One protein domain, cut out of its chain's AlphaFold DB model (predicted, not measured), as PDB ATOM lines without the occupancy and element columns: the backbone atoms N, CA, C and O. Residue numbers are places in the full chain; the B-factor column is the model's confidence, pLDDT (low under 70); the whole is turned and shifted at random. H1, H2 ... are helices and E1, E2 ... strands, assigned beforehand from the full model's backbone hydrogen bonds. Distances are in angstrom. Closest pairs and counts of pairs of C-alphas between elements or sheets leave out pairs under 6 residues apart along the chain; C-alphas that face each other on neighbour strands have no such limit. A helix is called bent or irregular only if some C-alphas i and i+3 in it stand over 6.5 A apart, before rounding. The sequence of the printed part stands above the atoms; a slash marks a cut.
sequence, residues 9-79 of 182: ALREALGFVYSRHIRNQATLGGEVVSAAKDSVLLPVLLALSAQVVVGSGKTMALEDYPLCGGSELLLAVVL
ATOM      1  N   ALA A   9     179.817 142.009 139.480       95.38
ATOM      2  CA  ALA A   9     179.304 141.183 138.387       95.38
ATOM      3  C   ALA A   9     178.539 139.944 138.877       95.38
ATOM      4  O   ALA A   9     177.543 139.560 138.272       95.38
ATOM      5  N   LEU A  10     178.942 139.320 139.991       95.31
ATOM      6  CA  LEU A  10     178.192 138.184 140.536       95.31
ATOM      7  C   LEU A  10     176.835 138.637 141.092       95.31
ATOM      8  O   LEU A  10     175.827 137.959 140.898       95.31
ATOM      9  N   ARG A  11     176.783 139.806 141.738       93.31
ATOM     10  CA  ARG A  11     175.528 140.413 142.203       93.31
ATOM     11  C   ARG A  11     174.589 140.737 141.039       93.31
ATOM     12  O   ARG A  11     173.395 140.455 141.130       93.31
ATOM     13  N   GLU A  12     175.121 141.287 139.954       94.81
ATOM     14  CA  GLU A  12     174.368 141.567 138.726       94.81
ATOM     15  C   GLU A  12     173.838 140.274 138.089       94.81
ATOM     16  O   GLU A  12     172.642 140.176 137.808       94.81
ATOM     17  N   ALA A  13     174.683 139.244 137.970       95.50
ATOM     18  CA  ALA A  13     174.301 137.935 137.441       95.50
ATOM     19  C   ALA A  13     173.181 137.265 138.255       95.50
ATOM     20  O   ALA A  13     172.230 136.725 137.689       95.50
ATOM     21  N   LEU A  14     173.235 137.355 139.589       93.12
ATOM     22  CA  LEU A  14     172.157 136.886 140.469       93.12
ATOM     23  C   LEU A  14     170.835 137.625 140.210       93.12
ATOM     24  O   LEU A  14     169.761 137.035 140.340       93.12
ATOM     25  N   GLY A  15     170.899 138.892 139.796       92.19
ATOM     26  CA  GLY A  15     169.743 139.672 139.358       92.19
ATOM     27  C   GLY A  15     169.115 139.170 138.052       92.19
ATOM     28  O   GLY A  15     167.924 139.384 137.834       92.19
ATOM     29  N   PHE A  16     169.869 138.459 137.206       94.06
ATOM     30  CA  PHE A  16     169.362 137.912 135.944       94.06
ATOM     31  C   PHE A  16     168.471 136.682 136.119       94.06
ATOM     32  O   PHE A  16     167.702 136.375 135.199       94.06
ATOM     33  N   VAL A  17     168.558 136.000 137.267       89.94
ATOM     34  CA  VAL A  17     167.692 134.867 137.611       89.94
ATOM     35  C   VAL A  17     166.266 135.384 137.771       89.94
ATOM     36  O   VAL A  17     165.994 136.198 138.650       89.94
ATOM     37  N   TYR A  18     165.364 134.911 136.913       81.00
ATOM     38  CA  TYR A  18     164.072 135.533 136.609       81.00
ATOM     39  C   TYR A  18     163.265 136.029 137.820       81.00
ATOM     40  O   TYR A  18     162.952 137.216 137.913       81.00
ATOM     41  N   SER A  19     162.894 135.141 138.743       85.88
ATOM     42  CA  SER A  19     161.952 135.480 139.812       85.88
ATOM     43  C   SER A  19     162.565 135.292 141.192       85.88
ATOM     44  O   SER A  19     163.382 134.401 141.420       85.88
ATOM     45  N   ARG A  20     162.105 136.097 142.158       88.88
ATOM     46  CA  ARG A  20     162.450 135.914 143.578       88.88
ATOM     47  C   ARG A  20     162.106 134.508 144.083       88.88
ATOM     48  O   ARG A  20     162.792 133.993 144.950       88.88
ATOM     49  N   HIS A  21     161.056 133.897 143.533       91.12
ATOM     50  CA  HIS A  21     160.611 132.562 143.923       91.12
ATOM     51  C   HIS A  21     161.632 131.507 143.507       91.12
ATOM     52  O   HIS A  21     162.018 130.688 144.334       91.12
ATOM     53  N   ILE A  22     162.145 131.607 142.274       89.00
ATOM     54  CA  ILE A  22     163.238 130.753 141.804       89.00
ATOM     55  C   ILE A  22     164.501 131.037 142.619       89.00
ATOM     56  O   ILE A  22     165.084 130.103 143.145       89.00
ATOM     57  N   ARG A  23     164.891 132.305 142.815       92.06
ATOM     58  CA  ARG A  23     166.102 132.649 143.589       92.06
ATOM     59  C   ARG A  23     166.078 132.152 145.038       92.06
ATOM     60  O   ARG A  23     167.133 131.857 145.578       92.06
ATOM     61  N   ASN A  24     164.902 132.045 145.654       93.38
ATOM     62  CA  ASN A  24     164.757 131.551 147.026       93.38
ATOM     63  C   ASN A  24     164.853 130.019 147.145       93.38
ATOM     64  O   ASN A  24     164.964 129.516 148.259       93.38
ATOM     65  N   GLN A  25     164.769 129.286 146.031       93.06
ATOM     66  CA  GLN A  25     164.857 127.821 145.996       93.06
ATOM     67  C   GLN A  25     166.111 127.323 145.270       93.06
ATOM     68  O   GLN A  25     166.648 126.272 145.610       93.06
ATOM     69  N   ALA A  26     166.571 128.070 144.267       92.19
ATOM     70  CA  ALA A  26     167.756 127.759 143.493       92.19
ATOM     71  C   ALA A  26     169.006 127.836 144.369       92.19
ATOM     72  O   ALA A  26     169.143 128.695 145.242       92.19
ATOM     73  N   THR A  27     169.948 126.942 144.093       93.94
ATOM     74  CA  THR A  27     171.236 126.898 144.774       93.94
ATOM     75  C   THR A  27     172.350 127.104 143.762       93.94
ATOM     76  O   THR A  27     172.242 126.692 142.606       93.94
ATOM     77  N   LEU A  28     173.452 127.711 144.204       92.38
ATOM     78  CA  LEU A  28     174.642 127.855 143.367       92.38
ATOM     79  C   LEU A  28     175.195 126.481 142.950       92.38
ATOM     80  O   LEU A  28     175.613 126.306 141.811       92.38
ATOM     81  N   GLY A  29     175.137 125.496 143.852       93.88
ATOM     82  CA  GLY A  29     175.516 124.116 143.549       93.88
ATOM     83  C   GLY A  29     174.637 123.491 142.465       93.88
ATOM     84  O   GLY A  29     175.166 122.895 141.534       93.88
ATOM     85  N   GLY A  30     173.316 123.681 142.526       93.44
ATOM     86  CA  GLY A  30     172.392 123.199 141.497       93.44
ATOM     87  C   GLY A  30     172.662 123.811 140.121       93.44
ATOM     88  O   GLY A  30     172.678 123.087 139.131       93.44
ATOM     89  N   GLU A  31     172.951 125.113 140.062       92.62
ATOM     90  CA  GLU A  31     173.355 125.802 138.824       92.62
ATOM     91  C   GLU A  31     174.648 125.231 138.235       92.62
ATOM     92  O   GLU A  31     174.712 124.937 137.040       92.62
ATOM     93  N   VAL A  32     175.663 125.013 139.075       94.00
ATOM     94  CA  VAL A  32     176.937 124.436 138.633       94.00
ATOM     95  C   VAL A  32     176.760 123.007 138.124       94.00
ATOM     96  O   VAL A  32     177.257 122.676 137.050       94.00
ATOM     97  N   VAL A  33     176.039 122.167 138.868       93.44
ATOM     98  CA  VAL A  33     175.843 120.752 138.524       93.44
ATOM     99  C   VAL A  33     174.958 120.591 137.291       93.44
ATOM    100  O   VAL A  33     175.236 119.740 136.453       93.44
ATOM    101  N   SER A  34     173.909 121.409 137.154       92.12
ATOM    102  CA  SER A  34     173.019 121.352 135.993       92.12
ATOM    103  C   SER A  34     173.722 121.757 134.700       92.12
ATOM    104  O   SER A  34     173.263 121.347 133.635       92.12
ATOM    105  N   ALA A  35     174.761 122.599 134.781       92.81
ATOM    106  CA  ALA A  35     175.505 123.112 133.633       92.81
ATOM    107  C   ALA A  35     174.595 123.598 132.487       92.81
ATOM    108  O   ALA A  35     174.870 123.360 131.308       92.81
ATOM    109  N   ALA A  36     173.478 124.247 132.841       93.44
ATOM    110  CA  ALA A  36     172.433 124.596 131.890       93.44
ATOM    111  C   ALA A  36     173.002 125.459 130.758       93.44
ATOM    112  O   ALA A  36     173.757 126.405 131.006       93.44
ATOM    113  N   LYS A  37     172.631 125.144 129.509       94.75
ATOM    114  CA  LYS A  37     173.136 125.850 128.320       94.75
ATOM    115  C   LYS A  37     172.933 127.357 128.434       94.75
ATOM    116  O   LYS A  37     173.785 128.117 127.999       94.75
ATOM    117  N   ASP A  38     171.830 127.777 129.028       92.94
ATOM    118  CA  ASP A  38     171.406 129.155 129.231       92.94
ATOM    119  C   ASP A  38     171.734 129.703 130.632       92.94
ATOM    120  O   ASP A  38     171.176 130.724 131.035       92.94
ATOM    121  N   SER A  39     172.652 129.071 131.378       95.44
ATOM    122  CA  SER A  39     173.010 129.520 132.729       95.44
ATOM    123  C   SER A  39     173.488 130.968 132.727       95.44
ATOM    124  O   SER A  39     174.398 131.351 131.989       95.44
ATOM    125  N   VAL A  40     172.905 131.773 133.610       95.69
ATOM    126  CA  VAL A  40     173.282 133.179 133.796       95.69
ATOM    127  C   VAL A  40     174.390 133.361 134.836       95.69
ATOM    128  O   VAL A  40     174.962 134.443 134.926       95.69
ATOM    129  N   LEU A  41     174.707 132.318 135.614       96.62
ATOM    130  CA  LEU A  41     175.699 132.367 136.692       96.62
ATOM    131  C   LEU A  41     177.038 131.737 136.303       96.62
ATOM    132  O   LEU A  41     178.088 132.230 136.713       96.62
ATOM    133  N   LEU A  42     177.037 130.673 135.498       97.69
ATOM    134  CA  LEU A  42     178.281 130.001 135.119       97.69
ATOM    135  C   LEU A  42     179.292 130.910 134.401       97.69
ATOM    136  O   LEU A  42     180.469 130.832 134.759       97.69
ATOM    137  N   PRO A  43     178.895 131.812 133.475       98.31
ATOM    138  CA  PRO A  43     179.845 132.727 132.851       98.31
ATOM    139  C   PRO A  43     180.624 133.565 133.871       98.31
ATOM    140  O   PRO A  43     181.852 133.605 133.822       98.31
ATOM    141  N   VAL A  44     179.944 134.179 134.845       97.94
ATOM    142  CA  VAL A  44     180.627 135.028 135.833       97.94
ATOM    143  C   VAL A  44     181.523 134.214 136.767       97.94
ATOM    144  O   VAL A  44     182.636 134.641 137.062       97.94
ATOM    145  N   LEU A  45     181.114 133.008 137.171       97.69
ATOM    146  CA  LEU A  45     181.953 132.138 137.999       97.69
ATOM    147  C   LEU A  45     183.226 131.697 137.255       97.69
ATOM    148  O   LEU A  45     184.322 131.742 137.815       97.69
ATOM    149  N   LEU A  46     183.104 131.326 135.978       97.75
ATOM    150  CA  LEU A  46     184.241 130.958 135.129       97.75
ATOM    151  C   LEU A  46     185.191 132.144 134.907       97.75
ATOM    152  O   LEU A  46     186.411 132.000 135.051       97.75
ATOM    153  N   ALA A  47     184.643 133.327 134.611       97.56
ATOM    154  CA  ALA A  47     185.420 134.555 134.463       97.56
ATOM    155  C   ALA A  47     186.143 134.921 135.771       97.56
ATOM    156  O   ALA A  47     187.299 135.342 135.743       97.56
ATOM    157  N   LEU A  48     185.529 134.684 136.930       96.81
ATOM    158  CA  LEU A  48     186.130 134.931 138.242       96.81
ATOM    159  C   LEU A  48     187.121 133.857 138.703       96.81
ATOM    160  O   LEU A  48     187.654 133.954 139.806       96.81
ATOM    161  N   SER A  49     187.448 132.871 137.864       96.44
ATOM    162  CA  SER A  49     188.359 131.778 138.240       96.44
ATOM    163  C   SER A  49     187.836 130.927 139.395       96.44
ATOM    164  O   SER A  49     188.635 130.427 140.187       96.44
ATOM    165  N   ALA A  50     186.514 130.790 139.513       97.12
ATOM    166  CA  ALA A  50     185.908 130.052 140.605       97.12
ATOM    167  C   ALA A  50     186.452 128.618 140.685       97.12
ATOM    168  O   ALA A  50     186.724 127.957 139.677       97.12
ATOM    169  N   GLN A  51     186.589 128.149 141.914       97.81
ATOM    170  CA  GLN A  51     186.934 126.781 142.257       97.81
ATOM    171  C   GLN A  51     185.740 126.127 142.942       97.81
ATOM    172  O   GLN A  51     184.842 126.810 143.440       97.81
ATOM    173  N   VAL A  52     185.735 124.803 142.984       97.44
ATOM    174  CA  VAL A  52     184.749 124.029 143.734       97.44
ATOM    175  C   VAL A  52     185.443 123.126 144.737       97.44
ATOM    176  O   VAL A  52     186.501 122.563 144.449       97.44
ATOM    177  N   VAL A  53     184.832 122.989 145.909       97.81
ATOM    178  CA  VAL A  53     185.187 121.973 146.902       97.81
ATOM    179  C   VAL A  53     184.215 120.819 146.733       97.81
ATOM    180  O   VAL A  53     183.001 121.039 146.727       97.81
ATOM    181  N   VAL A  54     184.742 119.609 146.584       96.44
ATOM    182  CA  VAL A  54     183.940 118.401 146.371       96.44
ATOM    183  C   VAL A  54     183.881 117.499 147.607       96.44
ATOM    184  O   VAL A  54     184.570 117.754 148.593       96.44
ATOM    185  N   GLY A  55     183.051 116.454 147.562       94.38
ATOM    186  CA  GLY A  55     182.774 115.511 148.650       94.38
ATOM    187  C   GLY A  55     184.023 114.876 149.260       94.38
ATOM    188  O   GLY A  55     184.101 114.727 150.477       94.38
ATOM    189  N   SER A  56     185.033 114.582 148.441       93.38
ATOM    190  CA  SER A  56     186.345 114.105 148.903       93.38
ATOM    191  C   SER A  56     187.198 115.153 149.637       93.38
ATOM    192  O   SER A  56     188.303 114.847 150.079       93.38
ATOM    193  N   GLY A  57     186.732 116.399 149.756       93.94
ATOM    194  CA  GLY A  57     187.482 117.531 150.306       93.94
ATOM    195  C   GLY A  57     188.484 118.145 149.323       93.94
ATOM    196  O   GLY A  57     189.114 119.159 149.629       93.94
ATOM    197  N   LYS A  58     188.627 117.572 148.120       95.12
ATOM    198  CA  LYS A  58     189.482 118.120 147.064       95.12
ATOM    199  C   LYS A  58     188.922 119.455 146.568       95.12
ATOM    200  O   LYS A  58     187.715 119.619 146.400       95.12
ATOM    201  N   THR A  59     189.821 120.392 146.282       97.06
ATOM    202  CA  THR A  59     189.493 121.626 145.560       97.06
ATOM    203  C   THR A  59     189.971 121.513 144.114       97.06
ATOM    204  O   THR A  59     191.076 121.026 143.864       97.06
ATOM    205  N   MET A  60     189.146 121.931 143.157       96.38
ATOM    206  CA  MET A  60     189.486 121.949 141.728       96.38
ATOM    207  C   MET A  60     188.895 123.172 141.030       96.38
ATOM    208  O   MET A  60     188.016 123.837 141.579       96.38
ATOM    209  N   ALA A  61     189.371 123.487 139.823       96.75
ATOM    210  CA  ALA A  61     188.772 124.558 139.039       96.75
ATOM    211  C   ALA A  61     187.323 124.197 138.682       96.75
ATOM    212  O   ALA A  61     187.011 123.038 138.411       96.75
ATOM    213  N   LEU A  62     186.436 125.195 138.651       96.56
ATOM    214  CA  LEU A  62     185.033 124.990 138.283       96.56
ATOM    215  C   LEU A  62     184.886 124.298 136.916       96.56
ATOM    216  O   LEU A  62     184.005 123.465 136.740       96.56
ATOM    217  N   GLU A  63     185.764 124.627 135.965       92.94
ATOM    218  CA  GLU A  63     185.771 124.047 134.616       92.94
ATOM    219  C   GLU A  63     186.138 122.553 134.581       92.94
ATOM    220  O   GLU A  63     185.763 121.865 133.634       92.94
ATOM    221  N   ASP A  64     186.797 122.038 135.622       93.88
ATOM    222  CA  ASP A  64     187.179 120.627 135.721       93.88
ATOM    223  C   ASP A  64     186.089 119.770 136.383       93.88
ATOM    224  O   ASP A  64     186.084 118.550 136.230       93.88
ATOM    225  N   TYR A  65     185.135 120.383 137.095       93.88
ATOM    226  CA  TYR A  65     184.084 119.660 137.821       93.88
ATOM    227  C   TYR A  65     183.233 118.728 136.937       93.88
ATOM    228  O   TYR A  65     182.989 117.589 137.347       93.88
ATOM    229  N   PRO A  66     182.813 119.119 135.714       89.62
ATOM    230  CA  PRO A  66     182.072 118.214 134.834       89.62
ATOM    231  C   PRO A  66     182.838 116.924 134.494       89.62
ATOM    232  O   PRO A  66     182.218 115.890 134.247       89.62
ATOM    233  N   LEU A  67     184.177 116.951 134.530       88.75
ATOM    234  CA  LEU A  67     185.027 115.789 134.247       88.75
ATOM    235  C   LEU A  67     184.946 114.717 135.344       88.75
ATOM    236  O   LEU A  67     185.325 113.573 135.108       88.75
ATOM    237  N   CYS A  68     184.414 115.050 136.524       86.31
ATOM    238  CA  CYS A  68     184.163 114.082 137.590       86.31
ATOM    239  C   CYS A  68     182.981 113.144 137.291       86.31
ATOM    240  O   CYS A  68     182.777 112.185 138.035       86.31
ATOM    241  N   GLY A  69     182.175 113.400 136.251       80.44
ATOM    242  CA  GLY A  69     181.104 112.491 135.823       80.44
ATOM    243  C   GLY A  69     180.044 112.193 136.894       80.44
ATOM    244  O   GLY A  69     179.444 111.124 136.874       80.44
ATOM    245  N   GLY A  70     179.847 113.099 137.860       80.50
ATOM    246  CA  GLY A  70     178.892 112.926 138.962       80.50
ATOM    247  C   GLY A  70     179.370 112.035 140.117       80.50
ATOM    248  O   GLY A  70     178.580 111.728 141.003       80.50
ATOM    249  N   SER A  71     180.647 111.639 140.142       86.81
ATOM    250  CA  SER A  71     181.235 110.850 141.244       86.81
ATOM    251  C   SER A  71     181.442 111.632 142.548       86.81
ATOM    252  O   SER A  71     181.750 111.047 143.581       86.81
ATOM    253  N   GLU A  72     181.268 112.950 142.507       92.12
ATOM    254  CA  GLU A  72     181.619 113.875 143.576       92.12
ATOM    255  C   GLU A  72     180.457 114.834 143.853       92.12
ATOM    256  O   GLU A  72     179.845 115.366 142.927       92.12
ATOM    257  N   LEU A  73     180.163 115.079 145.134       94.56
ATOM    258  CA  LEU A  73     179.170 116.071 145.552       94.56
ATOM    259  C   LEU A  73     179.818 117.458 145.614       94.56
ATOM    260  O   LEU A  73     180.807 117.633 146.318       94.56
ATOM    261  N   LEU A  74     179.243 118.462 144.950       96.25
ATOM    262  CA  LEU A  74     179.674 119.852 145.118       96.25
ATOM    263  C   LEU A  74     179.279 120.364 146.510       96.25
ATOM    264  O   LEU A  74     178.094 120.488 146.818       96.25
ATOM    265  N   LEU A  75     180.276 120.694 147.330       96.94
ATOM    266  CA  LEU A  75     180.089 121.201 148.691       96.94
ATOM    267  C   LEU A  75     180.137 122.729 148.762       96.94
ATOM    268  O   LEU A  75     179.366 123.339 149.500       96.94
ATOM    269  N   ALA A  76     181.040 123.358 148.008       96.88
ATOM    270  CA  ALA A  76     181.194 124.809 148.006       96.88
ATOM    271  C   ALA A  76     181.727 125.333 146.672       96.88
ATOM    272  O   ALA A  76     182.418 124.622 145.944       96.88
ATOM    273  N   VAL A  77     181.447 126.608 146.400       96.19
ATOM    274  CA  VAL A  77     182.097 127.394 145.345       96.19
ATOM    275  C   VAL A  77     182.989 128.432 146.016       96.19
ATOM    276  O   VAL A  77     182.542 129.150 146.909       96.19
ATOM    277  N   VAL A  78     184.242 128.511 145.583       96.12
ATOM    278  CA  VAL A  78     185.266 129.395 146.141       96.12
ATOM    279  C   VAL A  78     185.682 130.400 145.076       96.12
ATOM    280  O   VAL A  78     186.057 130.023 143.968       96.12
ATOM    281  N   LEU A  79     185.634 131.686 145.416       94.75
ATOM    282  CA  LEU A  79     186.185 132.756 144.590       94.75
ATOM    283  C   LEU A  79     187.593 133.073 145.109       94.75
ATOM    284  O   LEU A  79     187.702 133.615 146.209       94.75
TER     285      LEU A  79
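Overview. This is residues 9 to 79 of the 182 residues of the protein "Putative oxidoreductase" of Serratia fonticola (UniProt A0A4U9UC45). A small three-stranded sheet with the short helix H5 over it makes one end of the domain, and from there the helices lead off to the other end, with H3 and H4 in between and H1 and H2 at the far end. H1 runs side by side with H4, while H2 touches no helix. The printed part has 71 residues with five named helices and three named strands, in the order H1 H2 H3 H4 E1 E2 H5 E3. The sheet has the order E2 - E1 - E3, all antiparallel, and the class is mixed, helices and strands. The whole is compact, with a radius of gyration of the C-alphas of 12.0 A, and spans 33 by 22 by 20 A.

Along the chain. In the sheet, E1 is residues 51 to 54 and 9.8 A long from first to last C-alpha, beginning at C-alpha 51 at (186.934, 126.781, 142.257). E2 is residues 59 to 61, 7.2 A. E3, the longest strand, is residues 74 to 78, 11.1 A, and ends at C-alpha 78 at (185.266, 129.395, 146.141). H5 is residues 62 to 68, 11.0 A, and follows E2 with 0 residues between them. H3 is residues 28 to 34, 10.0 A. H4 is residues 42 to 47, 8.5 A. H1, the longest helix by residues, is residues 9 to 16, 10.7 A, and begins at C-alpha 9 at (179.304, 141.183, 138.387). H2 is residues 20 to 23, 4.9 A.

Arrangement. In the sheet, E1 is the inner strand and E2 and E3 are the edge strands. E1 and E3 are antiparallel at 154 degrees, with N 51 and O 78 at 2.8 A and N 53 and O 76 at 2.9 A, within hydrogen-bond range. E1 and E2 form a hairpin, antiparallel at 139 degrees, with N 52 and O 60 at 2.8 A and N 60 and O 52 at 3.0 A. E2, H5 and E3 make a split strand-helix-strand unit, two strands running the same way with a helix between them in the chain and E1 between them in the sheet; its crossover is right-handed. H5 is on the sheet at a height over the sheet of 9.5 A, over E1, and runs along the strands at 9 degrees to E1 on the local plane. H5 is irregular, but only just: C-alphas 63 and 66 are 6.9 A apart. H3 is on the sheet but only grazes it, with residues 28 to 33; the closest C-alphas of H3 and E3 are those of Gly 29 and Leu 74, 6.2 A. H3 and H5 are close but not clearly touching, with the closest C-alphas, those of Val 33 and Pro 66, 7.7 A apart. H4 and H5 only just touch, with 3 pairs of C-alphas within 8 A, the closest those of Leu 46 and Leu 62 at 6.8 A. H1 and H4 touch at a shallow tilt of 15 degrees, opposite ways, with the closest C-alphas, those of Leu 10 and Val 44, 6.2 A apart. H2 is apart from H3, and also from H1, but only just, with closest C-alphas 8.0 A apart. In H1, H3 and H4 every O i to N i+4 pair is within hydrogen-bond range; in H5 0 of 3 are, against 3 of 4 O i to N i+3 pairs, and H2 is too short for an O i to N i+4 pair.

Size, cuts and confidence. The two C-alphas farthest apart are those of Ser 19 and Ser 56, 33.7 A. The printed part has no cut from residue 9 to residue 79, and its first and last C-alphas, those of Ala 9 and Leu 79, are 12.5 A apart. The link from H3 to H4, 7 residues, is short; the other links are tight, and no link is long. The mean pLDDT of the printed part is 93.6, and no printed residue is under 70.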